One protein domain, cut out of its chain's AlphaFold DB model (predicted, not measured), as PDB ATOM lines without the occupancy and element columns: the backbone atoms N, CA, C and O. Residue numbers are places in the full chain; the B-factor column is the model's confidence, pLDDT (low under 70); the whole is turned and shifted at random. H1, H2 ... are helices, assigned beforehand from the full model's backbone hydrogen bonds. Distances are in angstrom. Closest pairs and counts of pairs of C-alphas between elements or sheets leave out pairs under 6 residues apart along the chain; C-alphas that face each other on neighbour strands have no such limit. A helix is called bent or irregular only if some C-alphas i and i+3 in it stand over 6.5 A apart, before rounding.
ATOM      1  N   ILE A   4      15.190  29.086 -37.613       91.31
ATOM      2  CA  ILE A   4      16.332  29.105 -36.680       91.31
ATOM      3  C   ILE A   4      16.021  28.196 -35.494       91.31
ATOM      4  O   ILE A   4      16.792  27.280 -35.193       91.31
ATOM      5  N   ARG A   5      14.848  28.382 -34.872       90.50
ATOM      6  CA  ARG A   5      14.332  27.516 -33.803       90.50
ATOM      7  C   ARG A   5      14.289  26.063 -34.261       90.50
ATOM      8  O   ARG A   5      14.795  25.193 -33.562       90.50
ATOM      9  N   LYS A   6      13.756  25.793 -35.456       90.06
ATOM     10  CA  LYS A   6      13.663  24.433 -36.009       90.06
ATOM     11  C   LYS A   6      15.033  23.772 -36.183       90.06
ATOM     12  O   LYS A   6      15.177  22.589 -35.861       90.06
ATOM     13  N   ARG A   7      16.041  24.519 -36.647       90.06
ATOM     14  CA  ARG A   7      17.432  24.044 -36.751       90.06
ATOM     15  C   ARG A   7      18.043  23.777 -35.373       90.06
ATOM     16  O   ARG A   7      18.624  22.708 -35.179       90.06
ATOM     17  N   LEU A   8      17.873  24.687 -34.411       90.69
ATOM     18  CA  LEU A   8      18.344  24.501 -33.031       90.69
ATOM     19  C   LEU A   8      17.681  23.285 -32.368       90.69
ATOM     20  O   LEU A   8      18.383  22.450 -31.808       90.69
ATOM     21  N   ASP A   9      16.369  23.101 -32.524       91.06
ATOM     22  CA  ASP A   9      15.634  21.924 -32.036       91.06
ATOM     23  C   ASP A   9      16.101  20.623 -32.699       91.06
ATOM     24  O   ASP A   9      16.136  19.561 -32.075       91.06
ATOM     25  N   GLY A  10      16.466  20.678 -33.983       90.06
ATOM     26  CA  GLY A  10      17.131  19.579 -34.680       90.06
ATOM     27  C   GLY A  10      18.460  19.208 -34.018       90.06
ATOM     28  O   GLY A  10      18.652  18.047 -33.652       90.06
ATOM     29  N   LYS A  11      19.341  20.193 -33.795       89.62
ATOM     30  CA  LYS A  11      20.642  19.982 -33.138       89.62
ATOM     31  C   LYS A  11      20.493  19.489 -31.697       89.62
ATOM     32  O   LYS A  11      21.179  18.543 -31.321       89.62
ATOM     33  N   ILE A  12      19.559  20.047 -30.922       90.88
ATOM     34  CA  ILE A  12      19.271  19.611 -29.546       90.88
ATOM     35  C   ILE A  12      18.816  18.149 -29.537       90.88
ATOM     36  O   ILE A  12      19.318  17.369 -28.732       90.88
ATOM     37  N   ARG A  13      17.926  17.733 -30.451       91.12
ATOM     38  CA  ARG A  13      17.494  16.327 -30.558       91.12
ATOM     39  C   ARG A  13      18.648  15.383 -30.882       91.12
ATOM     40  O   ARG A  13      18.741  14.319 -30.273       91.12
ATOM     41  N   VAL A  14      19.542  15.775 -31.791       90.06
ATOM     42  CA  VAL A  14      20.741  14.986 -32.117       90.06
ATOM     43  C   VAL A  14      21.671  14.885 -30.906       90.06
ATOM     44  O   VAL A  14      22.052  13.775 -30.541       90.06
ATOM     45  N   ALA A  15      21.976  15.998 -30.235       88.06
ATOM     46  CA  ALA A  15      22.803  16.004 -29.027       88.06
ATOM     47  C   ALA A  15      22.178  15.173 -27.890       88.06
ATOM     48  O   ALA A  15      22.875  14.406 -27.228       88.06
ATOM     49  N   THR A  16      20.849  15.232 -27.734       87.88
ATOM     50  CA  THR A  16      20.086  14.400 -26.786       87.88
ATOM     51  C   THR A  16      20.215  12.916 -27.117       87.88
ATOM     52  O   THR A  16      20.464  12.113 -26.226       87.88
ATOM     53  N   SER A  17      20.118  12.537 -28.398       87.19
ATOM     54  CA  SER A  17      20.285  11.135 -28.820       87.19
ATOM     55  C   SER A  17      21.699  10.583 -28.592       87.19
ATOM     56  O   SER A  17      21.878   9.371 -28.543       87.19
ATOM     57  N   ARG A  18      22.693  11.470 -28.448       88.00
ATOM     58  CA  ARG A  18      24.109  11.145 -28.224       88.00
ATOM     59  C   ARG A  18      24.559  11.347 -26.768       88.00
ATOM     60  O   ARG A  18      25.746  11.211 -26.500       88.00
ATOM     61  N   ASP A  19      23.642  11.700 -25.862       84.38
ATOM     62  CA  ASP A  19      23.902  12.062 -24.454       84.38
ATOM     63  C   ASP A  19      25.002  13.133 -24.267       84.38
ATOM     64  O   ASP A  19      25.762  13.141 -23.299       84.38
ATOM     65  N   GLN A  20      25.100  14.080 -25.205       86.19
ATOM     66  CA  GLN A  20      26.085  15.165 -25.158       86.19
ATOM     67  C   GLN A  20      25.575  16.326 -24.288       86.19
ATOM     68  O   GLN A  20      25.182  17.378 -24.790       86.19
ATOM     69  N   LYS A  21      25.567  16.144 -22.962       84.75
ATOM     70  CA  LYS A  21      24.977  17.097 -21.994       84.75
ATOM     71  C   LYS A  21      25.494  18.532 -22.133       84.75
ATOM     72  O   LYS A  21      24.696  19.468 -22.102       84.75
ATOM     73  N   LYS A  22      26.803  18.714 -22.344       82.88
ATOM     74  CA  LYS A  22      27.418  20.042 -22.541       82.88
ATOM     75  C   LYS A  22      26.886  20.751 -23.786       82.88
ATOM     76  O   LYS A  22      26.512  21.918 -23.705       82.88
ATOM     77  N   ASP A  23      26.763  20.026 -24.897       84.75
ATOM     78  CA  ASP A  23      26.222  20.563 -26.150       84.75
ATOM     79  C   ASP A  23      24.742  20.929 -25.991       84.75
ATOM     80  O   ASP A  23      24.293  21.945 -26.514       84.75
ATOM     81  N   ILE A  24      23.972  20.145 -25.228       87.00
ATOM     82  CA  ILE A  24      22.560  20.440 -24.945       87.00
ATOM     83  C   ILE A  24      22.424  21.728 -24.123       87.00
ATOM     84  O   ILE A  24      21.552  22.546 -24.421       87.00
ATOM     85  N   ILE A  25      23.264  21.924 -23.102       86.62
ATOM     86  CA  ILE A  25      23.290  23.157 -22.296       86.62
ATOM     87  C   ILE A  25      23.610  24.357 -23.194       86.62
ATOM     88  O   ILE A  25      22.872  25.341 -23.189       86.62
ATOM     89  N   GLU A  26      24.655  24.253 -24.013       86.19
ATOM     90  CA  GLU A  26      25.088  25.320 -24.916       86.19
ATOM     91  C   GLU A  26      24.029  25.660 -25.976       86.19
ATOM     92  O   GLU A  26      23.686  26.823 -26.178       86.19
ATOM     93  N   LEU A  27      23.422  24.653 -26.605       89.31
ATOM     94  CA  LEU A  27      22.361  24.865 -27.590       89.31
ATOM     95  C   LEU A  27      21.106  25.491 -26.963       89.31
ATOM     96  O   LEU A  27      20.491  26.358 -27.581       89.31
ATOM     97  N   ASN A  28      20.730  25.099 -25.737       89.38
ATOM     98  CA  ASN A  28      19.628  25.750 -25.022       89.38
ATOM     99  C   ASN A  28      19.973  27.194 -24.632       89.38
ATOM    100  O   ASN A  28      19.102  28.059 -24.720       89.38
ATOM    101  N   ARG A  29      21.230  27.477 -24.264       89.25
ATOM    102  CA  ARG A  29      21.728  28.837 -24.007       89.25
ATOM    103  C   ARG A  29      21.548  29.723 -25.238       89.25
ATOM    104  O   ARG A  29      20.852  30.733 -25.164       89.25
ATOM    105  N   VAL A  30      22.100  29.301 -26.379       89.81
ATOM    106  CA  VAL A  30      21.996  30.016 -27.662       89.81
ATOM    107  C   VAL A  30      20.535  30.218 -28.062       89.81
ATOM    108  O   VAL A  30      20.151  31.296 -28.507       89.81
ATOM    109  N   LYS A  31      19.687  29.207 -27.851       92.12
ATOM    110  CA  LYS A  31      18.256  29.266 -28.160       92.12
ATOM    111  C   LYS A  31      17.492  30.276 -27.295       92.12
ATOM    112  O   LYS A  31      16.669  31.020 -27.823       92.12
ATOM    113  N   ILE A  32      17.764  30.333 -25.989       91.81
ATOM    114  CA  ILE A  32      17.162  31.332 -25.091       91.81
ATOM    115  C   ILE A  32      17.638  32.741 -25.468       91.81
ATOM    116  O   ILE A  32      16.822  33.658 -25.552       91.81
ATOM    117  N   GLU A  33      18.933  32.921 -25.733       91.62
ATOM    118  CA  GLU A  33      19.496  34.220 -26.130       91.62
ATOM    119  C   GLU A  33      18.949  34.696 -27.481       91.62
ATOM    120  O   GLU A  33      18.584  35.864 -27.607       91.62
ATOM    121  N   TYR A  34      18.766  33.791 -28.447       93.75
ATOM    122  CA  TYR A  34      18.058  34.073 -29.698       93.75
ATOM    123  C   TYR A  34      16.653  34.639 -29.445       93.75
ATOM    124  O   TYR A  34      16.291  35.667 -30.022       93.75
ATOM    125  N   TYR A  35      15.871  34.028 -28.549       93.38
ATOM    126  CA  TYR A  35      14.543  34.546 -28.206       93.38
ATOM    127  C   TYR A  35      14.611  35.948 -27.601       93.38
ATOM    128  O   TYR A  35      13.828  36.815 -27.989       93.38
ATOM    129  N   LEU A  36      15.557  36.188 -26.690       93.31
ATOM    130  CA  LEU A  36      15.753  37.499 -26.071       93.31
ATOM    131  C   LEU A  36      16.094  38.572 -27.112       93.31
ATOM    132  O   LEU A  36      15.428  39.602 -27.147       93.31
ATOM    133  N   PHE A  37      17.064  38.328 -27.995       94.50
ATOM    134  CA  PHE A  37      17.451  39.300 -29.022       94.50
ATOM    135  C   PHE A  37      16.379  39.502 -30.095       94.50
ATOM    136  O   PHE A  37      16.200  40.623 -30.566       94.50
ATOM    137  N   CYS A  38      15.600  38.467 -30.424       93.19
ATOM    138  CA  CYS A  38      14.451  38.609 -31.317       93.19
ATOM    139  C   CYS A  38      13.366  39.515 -30.715       93.19
ATOM    140  O   CYS A  38      12.805  40.354 -31.421       93.19
ATOM    141  N   MET A  39      13.068  39.357 -29.418       93.06
ATOM    142  CA  MET A  39      12.126  40.224 -28.699       93.06
ATOM    143  C   MET A  39      12.672  41.647 -28.563       93.06
ATOM    144  O   MET A  39      11.947  42.605 -28.828       93.06
ATOM    145  N   LEU A  40      13.953  41.788 -28.201       94.00
ATOM    146  CA  LEU A  40      14.608  43.086 -28.077       94.00
ATOM    147  C   LEU A  40      14.582  43.843 -29.403       94.00
ATOM    148  O   LEU A  40      14.174  44.995 -29.408       94.00
ATOM    149  N   GLY A  41      14.945  43.210 -30.522       93.31
ATOM    150  CA  GLY A  41      14.937  43.865 -31.829       93.31
ATOM    151  C   GLY A  41      13.550  44.347 -32.246       93.31
ATOM    152  O   GLY A  41      13.408  45.498 -32.665       93.31
ATOM    153  N   ALA A  42      12.521  43.516 -32.046       92.44
ATOM    154  CA  ALA A  42      11.140  43.879 -32.356       92.44
ATOM    155  C   ALA A  42      10.651  45.089 -31.542       92.44
ATOM    156  O   ALA A  42      10.045  46.004 -32.101       92.44
ATOM    157  N   LEU A  43      10.934  45.108 -30.237       92.62
ATOM    158  CA  LEU A  43      10.539  46.201 -29.348       92.62
ATOM    159  C   LEU A  43      11.386  47.457 -29.568       92.62
ATOM    160  O   LEU A  43      10.843  48.557 -29.578       92.62
ATOM    161  N   TRP A  44      12.693  47.310 -29.788       91.94
ATOM    162  CA  TRP A  44      13.619  48.423 -30.001       91.94
ATOM    163  C   TRP A  44      13.213  49.241 -31.222       91.94
ATOM    164  O   TRP A  44      12.948  50.433 -31.102       91.94
ATOM    165  N   ASN A  45      13.050  48.595 -32.380       90.62
ATOM    166  CA  ASN A  45      12.677  49.287 -33.617       90.62
ATOM    167  C   ASN A  45      11.285  49.926 -33.572       90.62
ATOM    168  O   ASN A  45      10.983  50.787 -34.395       90.62
ATOM    169  N   LYS A  46      10.415  49.484 -32.659       89.44
ATOM    170  CA  LYS A  46       9.050  49.997 -32.547       89.44
ATOM    171  C   LYS A  46       8.910  51.082 -31.485       89.44
ATOM    172  O   LYS A  46       8.142  52.009 -31.698       89.44
ATOM    173  N   TYR A  47       9.610  50.966 -30.358       89.94
ATOM    174  CA  TYR A  47       9.350  51.778 -29.168       89.94
ATOM    175  C   TYR A  47      10.500  52.698 -28.751       89.94
ATOM    176  O   TYR A  47      10.253  53.655 -28.021       89.94
ATOM    177  N   TYR A  48      11.727  52.486 -29.239       87.94
ATOM    178  CA  TYR A  48      12.894  53.278 -28.830       87.94
ATOM    179  C   TYR A  48      12.704  54.787 -29.060       87.94
ATOM    180  O   TYR A  48      12.978  55.596 -28.171       87.94
ATOM    181  N   ASP A  49      12.129  55.168 -30.204       85.94
ATOM    182  CA  ASP A  49      11.878  56.568 -30.561       85.94
ATOM    183  C   ASP A  49      10.710  57.229 -29.817       85.94
ATOM    184  O   ASP A  49      10.497  58.436 -29.956       85.94
ATOM    185  N   TYR A  50       9.985  56.482 -28.984       86.94
ATOM    186  CA  TYR A  50       8.937  57.020 -28.116       86.94
ATOM    187  C   TYR A  50       9.425  57.273 -26.682       86.94
ATOM    188  O   TYR A  50       8.717  57.901 -25.897       86.94
ATOM    189  N   LEU A  51      10.637  56.826 -26.337       86.19
ATOM    190  CA  LEU A  51      11.222  57.008 -25.009       86.19
ATOM    191  C   LEU A  51      11.782  58.419 -24.804       86.19
ATOM    192  O   LEU A  51      12.158  59.096 -25.770       86.19
ATOM    193  N   SER A  52      11.898  58.844 -23.542       85.69
ATOM    194  CA  SER A  52      12.574  60.100 -23.191       85.69
ATOM    195  C   SER A  52      14.082  60.036 -23.505       85.69
ATOM    196  O   SER A  52      14.648  58.939 -23.550       85.69
ATOM    197  N   PRO A  53      14.767  61.184 -23.694       80.75
ATOM    198  CA  PRO A  53      16.214  61.205 -23.933       80.75
ATOM    199  C   PRO A  53      17.019  60.435 -22.875       80.75
ATOM    200  O   PRO A  53      17.871  59.628 -23.233       80.75
ATOM    201  N   GLU A  54      16.677  60.589 -21.592       82.31
ATOM    202  CA  GLU A  54      17.331  59.904 -20.465       82.31
ATOM    203  C   GLU A  54      17.121  58.376 -20.499       82.31
ATOM    204  O   GLU A  54      18.040  57.597 -20.243       82.31
ATOM    205  N   GLN A  55      15.920  57.915 -20.869       85.19
ATOM    206  CA  GLN A  55      15.630  56.484 -21.015       85.19
ATOM    207  C   GLN A  55      16.401  55.861 -22.185       85.19
ATOM    208  O   GLN A  55      16.936  54.758 -22.050       85.19
ATOM    209  N   ARG A  56      16.488  56.568 -23.321       85.00
ATOM    210  CA  ARG A  56      17.269  56.136 -24.493       85.00
ATOM    211  C   ARG A  56      18.754  56.027 -24.177       85.00
ATOM    212  O   ARG A  56      19.392  55.047 -24.557       85.00
ATOM    213  N   GLU A  57      19.275  57.012 -23.457       79.06
ATOM    214  CA  GLU A  57      20.639  57.046 -22.936       79.06
ATOM    215  C   GLU A  57      20.924  55.835 -22.036       79.06
ATOM    216  O   GLU A  57      21.885  55.093 -22.262       79.06
ATOM    217  N   ASN A  58      20.052  55.560 -21.063       84.25
ATOM    218  CA  ASN A  58      20.215  54.423 -20.160       84.25
ATOM    219  C   ASN A  58      20.189  53.076 -20.912       84.25
ATOM    220  O   ASN A  58      21.011  52.196 -20.644       84.25
ATOM    221  N   LEU A  59      19.290  52.919 -21.891       87.88
ATOM    222  CA  LEU A  59      19.225  51.726 -22.743       87.88
ATOM    223  C   LEU A  59      20.505  51.523 -23.559       87.88
ATOM    224  O   LEU A  59      21.051  50.420 -23.565       87.88
ATOM    225  N   LEU A  60      21.022  52.577 -24.200       83.75
ATOM    226  CA  LEU A  60      22.280  52.503 -24.949       83.75
ATOM    227  C   LEU A  60      23.458  52.129 -24.046       83.75
ATOM    228  O   LEU A  60      24.273  51.277 -24.401       83.75
ATOM    229  N   ARG A  61      23.523  52.691 -22.834       82.12
ATOM    230  CA  ARG A  61      24.566  52.336 -21.865       82.12
ATOM    231  C   ARG A  61      24.491  50.863 -21.461       82.12
ATOM    232  O   ARG A  61      25.522  50.203 -21.349       82.12
ATOM    233  N   LYS A  62      23.278  50.337 -21.266       87.25
ATOM    234  CA  LYS A  62      23.039  48.924 -20.930       87.25
ATOM    235  C   LYS A  62      23.381  47.972 -22.075       87.25
ATOM    236  O   LYS A  62      23.817  46.856 -21.795       87.25
ATOM    237  N   ILE A  63      23.180  48.392 -23.325       87.44
ATOM    238  CA  ILE A  63      23.386  47.547 -24.507       87.44
ATOM    239  C   ILE A  63      24.820  47.600 -25.054       87.44
ATOM    240  O   ILE A  63      25.183  46.735 -25.842       87.44
ATOM    241  N   ARG A  64      25.656  48.555 -24.610       83.44
ATOM    242  CA  ARG A  64      27.058  48.686 -25.048       83.44
ATOM    243  C   ARG A  64      27.897  47.438 -24.755       83.44
ATOM    244  O   ARG A  64      28.489  46.895 -25.669       83.44
ATOM    245  N   LYS A  65      27.924  46.965 -23.506       84.81
ATOM    246  CA  LYS A  65      28.531  45.680 -23.097       84.81
ATOM    247  C   LYS A  65      27.470  44.893 -22.310       84.81
ATOM    248  O   LYS A  65      27.459  44.936 -21.077       84.81
ATOM    249  N   PRO A  66      26.494  44.274 -22.993       86.62
ATOM    250  CA  PRO A  66      25.278  43.806 -22.351       86.62
ATOM    251  C   PRO A  66      25.518  42.531 -21.544       86.62
ATOM    252  O   PRO A  66      26.030  41.529 -22.038       86.62
ATOM    253  N   SER A  67      25.043  42.525 -20.301       87.19
ATOM    254  CA  SER A  67      24.730  41.268 -19.623       87.19
ATOM    255  C   SER A  67      23.353  40.775 -20.084       87.19
ATOM    256  O   SER A  67      22.504  41.579 -20.470       87.19
ATOM    257  N   ILE A  68      23.065  39.475 -19.982       87.50
ATOM    258  CA  ILE A  68      21.701  38.970 -20.251       87.50
ATOM    259  C   ILE A  68      20.666  39.622 -19.318       87.50
ATOM    260  O   ILE A  68      19.535  39.859 -19.733       87.50
ATOM    261  N   GLY A  69      21.056  39.981 -18.088       87.12
ATOM    262  CA  GLY A  69      20.210  40.782 -17.202       87.12
ATOM    263  C   GLY A  69      19.895  42.154 -17.801       87.12
ATOM    264  O   GLY A  69      18.732  42.539 -17.855       87.12
ATOM    265  N   SER A  70      20.905  42.837 -18.344       89.06
ATOM    266  CA  SER A  70      20.744  44.117 -19.042       89.06
ATOM    267  C   SER A  70      19.822  43.994 -20.261       89.06
ATOM    268  O   SER A  70      19.001  44.876 -20.484       89.06
ATOM    269  N   VAL A  71      19.917  42.900 -21.027       90.88
ATOM    270  CA  VAL A  71      19.027  42.628 -22.170       90.88
ATOM    271  C   VAL A  71      17.576  42.482 -21.708       90.88
ATOM    272  O   VAL A  71      16.691  43.123 -22.267       90.88
ATOM    273  N   ILE A  72      17.324  41.692 -20.660       90.56
ATOM    274  CA  ILE A  72      15.974  41.501 -20.102       90.56
ATOM    275  C   ILE A  72      15.415  42.815 -19.549       90.56
ATOM    276  O   ILE A  72      14.240  43.113 -19.760       90.56
ATOM    277  N   ASP A  73      16.247  43.619 -18.889       88.69
ATOM    278  CA  ASP A  73      15.874  44.963 -18.450       88.69
ATOM    279  C   ASP A  73      15.485  45.853 -19.637       88.69
ATOM    280  O   ASP A  73      14.488  46.567 -19.551       88.69
ATOM    281  N   CYS A  74      16.242  45.817 -20.741       90.75
ATOM    282  CA  CYS A  74      15.936  46.604 -21.940       90.75
ATOM    283  C   CYS A  74      14.591  46.193 -22.544       90.75
ATOM    284  O   CYS A  74      13.758  47.054 -22.808       90.75
ATOM    285  N   ILE A  75      14.353  44.883 -22.690       91.62
ATOM    286  CA  ILE A  75      13.070  44.332 -23.151       91.62
ATOM    287  C   ILE A  75      11.943  44.801 -22.226       91.62
ATOM    288  O   ILE A  75      10.944  45.326 -22.699       91.62
ATOM    289  N   SER A  76      12.124  44.667 -20.909       88.00
ATOM    290  CA  SER A  76      11.115  45.065 -19.921       88.00
ATOM    291  C   SER A  76      10.830  46.566 -19.962       88.00
ATOM    292  O   SER A  76       9.684  46.954 -19.811       88.00
ATOM    293  N   THR A  77      11.850  47.400 -20.190       88.56
ATOM    294  CA  THR A  77      11.704  48.863 -20.293       88.56
ATOM    295  C   THR A  77      10.963  49.266 -21.567       88.56
ATOM    296  O   THR A  77      10.126  50.159 -21.530       88.56
ATOM    297  N   LEU A  78      11.264  48.618 -22.697       89.69
ATOM    298  CA  LEU A  78      10.627  48.905 -23.986       89.69
ATOM    299  C   LEU A  78       9.190  48.368 -24.077       89.69
ATOM    300  O   LEU A  78       8.385  48.908 -24.830       89.69
ATOM    301  N   ASP A  79       8.881  47.308 -23.331       88.12
ATOM    302  CA  ASP A  79       7.541  46.716 -23.244       88.12
ATOM    303  C   ASP A  79       6.711  47.303 -22.080       88.12
ATOM    304  O   ASP A  79       5.538  46.953 -21.909       88.12
ATOM    305  N   ASP A  80       7.299  48.197 -21.268       78.00
ATOM    306  CA  ASP A  80       6.619  48.825 -20.133       78.00
ATOM    307  C   ASP A  80       5.492  49.740 -20.631       78.00
ATOM    308  O   ASP A  80       5.683  50.622 -21.467       78.00
ATOM    309  N   GLY A  81       4.275  49.497 -20.145       65.75
ATOM    310  CA  GLY A  81       3.064  50.202 -20.572       65.75
ATOM    311  C   GLY A  81       2.422  49.718 -21.882       65.75
ATOM    312  O   GLY A  81       1.256  50.044 -22.108       65.75
ATOM    313  N   THR A  82       3.101  48.916 -22.716       76.81
ATOM    314  CA  THR A  82       2.525  48.356 -23.961       76.81
ATOM    315  C   THR A  82       2.063  46.914 -23.781       76.81
ATOM    316  O   THR A  82       0.991  46.550 -24.267       76.81
ATOM    317  N   GLY A  83       2.858  46.105 -23.069       75.50
ATOM    318  CA  GLY A  83       2.617  44.680 -22.868       75.50
ATOM    319  C   GLY A  83       2.501  43.888 -24.171       75.50
ATOM    320  O   GLY A  83       1.867  42.841 -24.172       75.50
ATOM    321  N   GLU A  84       3.062  44.342 -25.293       82.75
ATOM    322  CA  GLU A  84       2.849  43.674 -26.584       82.75
ATOM    323  C   GLU A  84       3.421  42.249 -26.585       82.75
ATOM    324  O   GLU A  84       2.813  41.339 -27.156       82.75
ATOM    325  N   ILE A  85       4.558  42.039 -25.909       84.50
ATOM    326  CA  ILE A  85       5.255  40.747 -25.892       84.50
ATOM    327  C   ILE A  85       5.144  40.039 -24.534       84.50
ATOM    328  O   ILE A  85       4.740  38.869 -24.479       84.50
ATOM    329  N   LEU A  86       5.500  40.699 -23.428       82.06
ATOM    330  CA  LEU A  86       5.675  40.053 -22.125       82.06
ATOM    331  C   LEU A  86       4.402  39.996 -21.272       82.06
ATOM    332  O   LEU A  86       4.318  39.095 -20.448       82.06
ATOM    333  N   ASN A  87       3.377  40.827 -21.507       71.81
ATOM    334  CA  ASN A  87       2.004  40.668 -20.977       71.81
ATOM    335  C   ASN A  87       1.874  40.178 -19.498       71.81
ATOM    336  O   ASN A  87       0.959  39.418 -19.184       71.81
ATOM    337  N   GLY A  88       2.784  40.552 -18.583       69.69
ATOM    338  CA  GLY A  88       2.761  40.084 -17.185       69.69
ATOM    339  C   GLY A  88       4.124  40.047 -16.472       69.69
ATOM    340  O   GLY A  88       5.162  39.760 -17.069       69.69
ATOM    341  N   ARG A  89       4.137  40.334 -15.156       73.31
ATOM    342  CA  ARG A  89       5.365  40.337 -14.317       73.31
ATOM    343  C   ARG A  89       5.937  38.935 -14.069       73.31
ATOM    344  O   ARG A  89       7.121  38.787 -13.777       73.31
ATOM    345  N   ASP A  90       5.097  37.916 -14.168       78.38
ATOM    346  CA  ASP A  90       5.434  36.497 -14.075       78.38
ATOM    347  C   ASP A  90       6.405  36.066 -15.184       78.38
ATOM    348  O   ASP A  90       7.413  35.412 -14.898       78.38
ATOM    349  N   LYS A  91       6.184  36.522 -16.424       83.31
ATOM    350  CA  LYS A  91       7.084  36.222 -17.549       83.31
ATOM    351  C   LYS A  91       8.458  36.864 -17.362       83.31
ATOM    352  O   LYS A  91       9.472  36.189 -17.533       83.31
ATOM    353  N   VAL A  92       8.502  38.125 -16.919       82.69
ATOM    354  CA  VAL A  92       9.757  38.829 -16.582       82.69
ATOM    355  C   VAL A  92      10.519  38.088 -15.483       82.69
ATOM    356  O   VAL A  92      11.715  37.835 -15.621       82.69
ATOM    357  N   SER A  93       9.830  37.668 -14.415       83.19
ATOM    358  CA  SER A  93      10.438  36.894 -13.325       83.19
ATOM    359  C   SER A  93      11.049  35.581 -13.823       83.19
ATOM    360  O   SER A  93      12.153  35.199 -13.412       83.19
ATOM    361  N   LYS A  94      10.384  34.905 -14.770       85.06
ATOM    362  CA  LYS A  94      10.912  33.676 -15.361       85.06
ATOM    363  C   LYS A  94      12.124  33.932 -16.258       85.06
ATOM    364  O   LYS A  94      13.089  33.174 -16.161       85.06
ATOM    365  N   LEU A  95      12.147  35.009 -17.041       85.81
ATOM    366  CA  LEU A  95      13.348  35.419 -17.783       85.81
ATOM    367  C   LEU A  95      14.507  35.742 -16.827       85.81
ATOM    368  O   LEU A  95      15.622  35.273 -17.030       85.81
ATOM    369  N   GLN A  96      14.254  36.441 -15.720       85.88
ATOM    370  CA  GLN A  96      15.280  36.718 -14.704       85.88
ATOM    371  C   GLN A  96      15.824  35.444 -14.033       85.88
ATOM    372  O   GLN A  96      16.974  35.424 -13.584       85.88
ATOM    373  N   SER A  97      15.037  34.360 -13.976       84.81
ATOM    374  CA  SER A  97      15.519  33.065 -13.479       84.81
ATOM    375  C   SER A  97      16.626  32.469 -14.357       84.81
ATOM    376  O   SER A  97      17.540  31.844 -13.819       84.81
ATOM    377  N   TYR A  98      16.623  32.746 -15.669       86.62
ATOM    378  CA  TYR A  98      17.719  32.372 -16.569       86.62
ATOM    379  C   TYR A  98      19.016  33.096 -16.208       86.62
ATOM    380  O   TYR A  98      20.061  32.459 -16.111       86.62
ATOM    381  N   THR A  99      18.957  34.401 -15.929       83.69
ATOM    382  CA  THR A  99      20.133  35.179 -15.505       83.69
ATOM    383  C   THR A  99      20.755  34.601 -14.238       83.69
ATOM    384  O   THR A  99      21.972  34.430 -14.167       83.69
ATOM    385  N   LYS A 100      19.921  34.248 -13.248       82.38
ATOM    386  CA  LYS A 100      20.376  33.613 -12.001       82.38
ATOM    387  C   LYS A 100      21.040  32.263 -12.270       82.38
ATOM    388  O   LYS A 100      22.132  32.026 -11.763       82.38
ATOM    389  N   LEU A 101      20.415  31.420 -13.095       82.50
ATOM    390  CA  LEU A 101      20.953  30.114 -13.480       82.50
ATOM    391  C   LEU A 101      22.304  30.238 -14.199       82.50
ATOM    392  O   LEU A 101      23.270  29.576 -13.826       82.50
ATOM    393  N   ARG A 102      22.387  31.121 -15.201       76.69
ATOM    394  CA  ARG A 102      23.595  31.347 -16.001       76.69
ATOM    395  C   ARG A 102      24.757  31.840 -15.140       76.69
ATOM    396  O   ARG A 102      25.846  31.280 -15.228       76.69
ATOM    397  N   ASN A 103      24.520  32.841 -14.292       75.69
ATOM    398  CA  ASN A 103      25.559  33.405 -13.427       75.69
ATOM    399  C   ASN A 103      26.034  32.404 -12.363       75.69
ATOM    400  O   ASN A 103      27.209  32.410 -12.012       75.69
ATOM    401  N   ALA A 104      25.139  31.549 -11.858       68.00
ATOM    402  CA  ALA A 104      25.464  30.582 -10.812       68.00
ATOM    403  C   ALA A 104      26.157  29.312 -11.331       68.00
ATOM    404  O   ALA A 104      26.977  28.747 -10.614       68.00
ATOM    405  N   ARG A 105      25.811  28.831 -12.536       68.06
ATOM    406  CA  ARG A 105      26.210  27.491 -13.014       68.06
ATOM    407  C   ARG A 105      27.005  27.472 -14.329       68.06
ATOM    408  O   ARG A 105      27.573  26.434 -14.656       68.06
ATOM    409  N   VAL A 106      27.071  28.588 -15.069       61.00
ATOM    410  CA  VAL A 106      27.675  28.680 -16.425       61.00
ATOM    411  C   VAL A 106      28.665  29.865 -16.539       61.00
ATOM    412  O   VAL A 106      28.913  30.408 -17.618       61.00
ATOM    413  N   GLY A 107      29.236  30.312 -15.417       51.62
ATOM    414  CA  GLY A 107      30.156  31.456 -15.368       51.62
ATOM    415  C   GLY A 107      31.453  31.239 -16.164       51.62
ATOM    416  O   GLY A 107      32.073  30.183 -16.079       51.62
ATOM    417  N   HIS A 108      31.876  32.252 -16.932       50.88
ATOM    418  CA  HIS A 108      33.135  32.279 -17.705       50.88
ATOM    419  C   HIS A 108      33.357  31.107 -18.684       50.88
ATOM    420  O   HIS A 108      34.494  30.737 -18.959       50.88
ATOM    421  N   GLY A 109      32.284  30.536 -19.241       49.16
ATOM    422  CA  GLY A 109      32.387  29.515 -20.293       49.16
ATOM    423  C   GLY A 109      32.615  28.087 -19.790       49.16
ATOM    424  O   GLY A 109      32.788  27.186 -20.606       49.16
ATOM    425  N   TYR A 110      32.554  27.860 -18.475       53.19
ATOM    426  CA  TYR A 110      32.677  26.534 -17.875       53.19
ATOM    427  C   TYR A 110      31.433  26.194 -17.053       53.19
ATOM    428  O   TYR A 110      30.887  27.031 -16.333       53.19
ATOM    429  N   ILE A 111      30.977  24.945 -17.167       60.75
ATOM    430  CA  ILE A 111      29.938  24.403 -16.289       60.75
ATOM    431  C   ILE A 111      30.607  24.064 -14.956       60.75
ATOM    432  O   ILE A 111      31.596  23.331 -14.921       60.75
ATOM    433  N   ILE A 112      30.097  24.631 -13.865       55.44
ATOM    434  CA  ILE A 112      30.678  24.455 -12.532       55.44
ATOM    435  C   ILE A 112      30.178  23.124 -11.936       55.44
ATOM    436  O   ILE A 112      29.027  23.028 -11.518       55.44
ATOM    437  N   GLY A 113      31.056  22.115 -11.857       57.16
ATOM    438  CA  GLY A 113      30.869  20.880 -11.070       57.16
ATOM    439  C   GLY A 113      29.898  19.825 -11.637       57.16
ATOM    440  O   GLY A 113      29.486  19.896 -12.792       57.16
ATOM    441  N   ASP A 114      29.509  18.855 -10.793       61.09
ATOM    442  CA  ASP A 114      28.642  17.687 -11.096       61.09
ATOM    443  C   ASP A 114      27.160  18.030 -11.414       61.09
ATOM    444  O   ASP A 114      26.298  17.154 -11.469       61.09
ATOM    445  N   PHE A 115      26.827  19.303 -11.655       70.88
ATOM    446  CA  PHE A 115      25.452  19.790 -11.851       70.88
ATOM    447  C   PHE A 115      24.996  19.819 -13.322       70.88
ATOM    448  O   PHE A 115      24.011  20.485 -13.653       70.88
ATOM    449  N   GLU A 116      25.689  19.125 -14.231       76.56
ATOM    450  CA  GLU A 116      25.384  19.144 -15.673       76.56
ATOM    451  C   GLU A 116      23.940  18.706 -15.970       76.56
ATOM    452  O   GLU A 116      23.240  19.352 -16.748       76.56
ATOM    453  N   LEU A 117      23.460  17.642 -15.317       79.62
ATOM    454  CA  LEU A 117      22.112  17.114 -15.552       79.62
ATOM    455  C   LEU A 117      21.018  18.085 -15.073       79.62
ATOM    456  O   LEU A 117      20.057  18.331 -15.800       79.62
ATOM    457  N   GLU A 118      21.180  18.656 -13.877       83.19
ATOM    458  CA  GLU A 118      20.244  19.644 -13.323       83.19
ATOM    459  C   GLU A 118      20.216  20.914 -14.178       83.19
ATOM    460  O   GLU A 118      19.145  21.401 -14.535       83.19
ATOM    461  N   THR A 119      21.390  21.410 -14.579       82.69
ATOM    462  CA  THR A 119      21.518  22.606 -15.423       82.69
ATOM    463  C   THR A 119      20.863  22.390 -16.785       82.69
ATOM    464  O   THR A 119      20.123  23.251 -17.259       82.69
ATOM    465  N   MET A 120      21.083  21.221 -17.396       84.19
ATOM    466  CA  MET A 120      20.449  20.830 -18.655       84.19
ATOM    467  C   MET A 120      18.917  20.829 -18.537       84.19
ATOM    468  O   MET A 120      18.233  21.387 -19.396       84.19
ATOM    469  N   GLN A 121      18.371  20.236 -17.470       85.69
ATOM    470  CA  GLN A 121      16.925  20.184 -17.236       85.69
ATOM    471  C   GLN A 121      16.334  21.572 -16.966       85.69
ATOM    472  O   GLN A 121      15.307  21.927 -17.545       85.69
ATOM    473  N   GLU A 122      16.978  22.383 -16.127       87.25
ATOM    474  CA  GLU A 122      16.512  23.733 -15.806       87.25
ATOM    475  C   GLU A 122      16.537  24.662 -17.027       87.25
ATOM    476  O   GLU A 122      15.552  25.366 -17.269       87.25
ATOM    477  N   MET A 123      17.598  24.625 -17.846       86.94
ATOM    478  CA  MET A 123      17.655  25.384 -19.101       86.94
ATOM    479  C   MET A 123      16.583  24.930 -20.093       86.94
ATOM    480  O   MET A 123      15.891  25.772 -20.668       86.94
ATOM    481  N   GLY A 124      16.394  23.616 -20.250       87.06
ATOM    482  CA  GLY A 124      15.329  23.067 -21.090       87.06
ATOM    483  C   GLY A 124      13.937  23.515 -20.630       87.06
ATOM    484  O   GLY A 124      13.117  23.928 -21.449       87.06
ATOM    485  N   ASN A 125      13.690  23.530 -19.317       89.81
ATOM    486  CA  ASN A 125      12.428  23.990 -18.734       89.81
ATOM    487  C   ASN A 125      12.185  25.489 -18.962       89.81
ATOM    488  O   ASN A 125      11.052  25.895 -19.216       89.81
ATOM    489  N   ILE A 126      13.227  26.320 -18.877       89.69
ATOM    490  CA  ILE A 126      13.126  27.754 -19.184       89.69
ATOM    491  C   ILE A 126      12.837  27.964 -20.673       89.69
ATOM    492  O   ILE A 126      11.918  28.712 -21.005       89.69
ATOM    493  N   SER A 127      13.580  27.290 -21.557       90.56
ATOM    494  CA  SER A 127      13.376  27.370 -23.009       90.56
ATOM    495  C   SER A 127      11.941  26.991 -23.383       90.56
ATOM    496  O   SER A 127      11.257  27.755 -24.061       90.56
ATOM    497  N   LYS A 128      11.444  25.871 -22.847       90.00
ATOM    498  CA  LYS A 128      10.074  25.408 -23.072       90.00
ATOM    499  C   LYS A 128       9.024  26.370 -22.511       90.00
ATOM    500  O   LYS A 128       8.043  26.660 -23.183       90.00
ATOM    501  N   TYR A 129       9.244  26.931 -21.320       90.88
ATOM    502  CA  TYR A 129       8.329  27.929 -20.763       90.88
ATOM    503  C   TYR A 129       8.193  29.158 -21.672       90.88
ATOM    504  O   TYR A 129       7.077  29.631 -21.879       90.88
ATOM    505  N   ILE A 130       9.306  29.671 -22.213       89.50
ATOM    506  CA  ILE A 130       9.292  30.813 -23.143       89.50
ATOM    507  C   ILE A 130       8.445  30.478 -24.376       89.50
ATOM    508  O   ILE A 130       7.609  31.282 -24.780       89.50
ATOM    509  N   GLU A 131       8.618  29.282 -24.933       89.50
ATOM    510  CA  GLU A 131       7.865  28.817 -26.103       89.50
ATOM    511  C   GLU A 131       6.370  28.673 -25.837       89.50
ATOM    512  O   GLU A 131       5.569  29.055 -26.685       89.50
ATOM    513  N   ASP A 132       6.002  28.162 -24.664       88.88
ATOM    514  CA  ASP A 132       4.609  27.883 -24.323       88.88
ATOM    515  C   ASP A 132       3.845  29.151 -23.888       88.88
ATOM    516  O   ASP A 132       2.628  29.221 -24.055       88.88
ATOM    517  N   ASN A 133       4.531  30.165 -23.335       87.69
ATOM    518  CA  ASN A 133       3.884  31.310 -22.666       87.69
ATOM    519  C   ASN A 133       4.101  32.671 -23.350       87.69
ATOM    520  O   ASN A 133       3.418  33.647 -23.011       87.69
ATOM    521  N   ILE A 134       5.047  32.787 -24.288       88.44
ATOM    522  CA  ILE A 134       5.298  34.026 -25.037       88.44
ATOM    523  C   ILE A 134       4.832  33.826 -26.482       88.44
ATOM    524  O   ILE A 134       5.550  33.266 -27.308       88.44
ATOM    525  N   ASN A 135       3.632  34.332 -26.800       86.19
ATOM    526  CA  ASN A 135       2.998  34.192 -28.123       86.19
ATOM    527  C   ASN A 135       3.898  34.674 -29.258       86.19
ATOM    528  O   ASN A 135       3.988  34.016 -30.293       86.19
ATOM    529  N   PHE A 136       4.626  35.775 -29.030       87.62
ATOM    530  CA  PHE A 136       5.603  36.259 -29.993       87.62
ATOM    531  C   PHE A 136       6.595  35.156 -30.365       87.62
ATOM    532  O   PHE A 136       6.896  35.020 -31.530       87.62
ATOM    533  N   VAL A 137       7.076  34.314 -29.449       87.06
ATOM    534  CA  VAL A 137       8.009  33.212 -29.763       87.06
ATOM    535  C   VAL A 137       7.290  31.980 -30.330       87.06
ATOM    536  O   VAL A 137       7.836  31.284 -31.193       87.06
ATOM    537  N   ASN A 138       6.072  31.703 -29.862       85.56
ATOM    538  CA  ASN A 138       5.333  30.500 -30.235       85.56
ATOM    539  C   ASN A 138       4.884  30.503 -31.707       85.56
ATOM    540  O   ASN A 138       5.042  29.499 -32.407       85.56
TER     541      ASN A 138
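This is residues 4 to 138 of the 860 residues of the protein "NACHT domain-containing protein" of Deinococcus proteolyticus (strain ATCC 35074 / DSM 20540 / JCM 6276 / NBRC 101906 / NCIMB 13154 / VKM Ac-1939 / CCM 2703 / MRP) (UniProt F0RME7). One long helix, H2, makes the long axis of an elongated body; H4, H5 and H6 pack along it as a four-helix bundle, H4 and H6 each touching H2 and H5 covering them on the side away from H2. H1 folds back beside the first part of H2, and H3 folds back beside H4 at the other end. The 135 printed residues, all helix by class, hold seven named helices, H1 to H7, and no named strand. The whole is compact, with a radius of gyration of the C-alphas of 15.7 A and spans of 50 by 29 by 24 A.

H2, residues 21 to 50, is 43.5 A long, from C-alpha 21 at (24.977, 17.097, -21.994) to C-alpha 50 at (8.937, 57.020, -28.116). It has a kink of 45 degrees near residue 44 and is irregular, C-alphas 46 and 49 being 7.4 A apart. H1 is residues 4 to 17, 20.0 A; H3, 53 to 64; H4, 68 to 78; H5, 89 to 105, 24.5 A; H6, 116 to 133, 25.7 A; H7, 135 to 138.

H2 touches H4, closest C-alphas Leu 40 and Ile 75 at 5.3 A. With residues 21 to 32 alone it touches H6, Ile 25 to Met 120 at 5.2 A. H5 and H6 form a hairpin, closest C-alphas Tyr 98 and Ile 126 at 7.0 A. H1 and H2 form another, at a shallow tilt of 15 degrees. H3 touches H4, Lys 62 to Ser 70 at 5.7 A. H6 and H7 touch only at the corner. Every O i to N i+4 pair is within hydrogen-bond range in H1, H3, H4 and H6; H2 has 23 of 26 and H5 11 of 13.

The farthest C-alphas, Arg 18 and Pro 53, are 50.9 A apart. The printed part has no cut and no long link. pLDDT is under 70 at residues 81, 88 and 104 to 114.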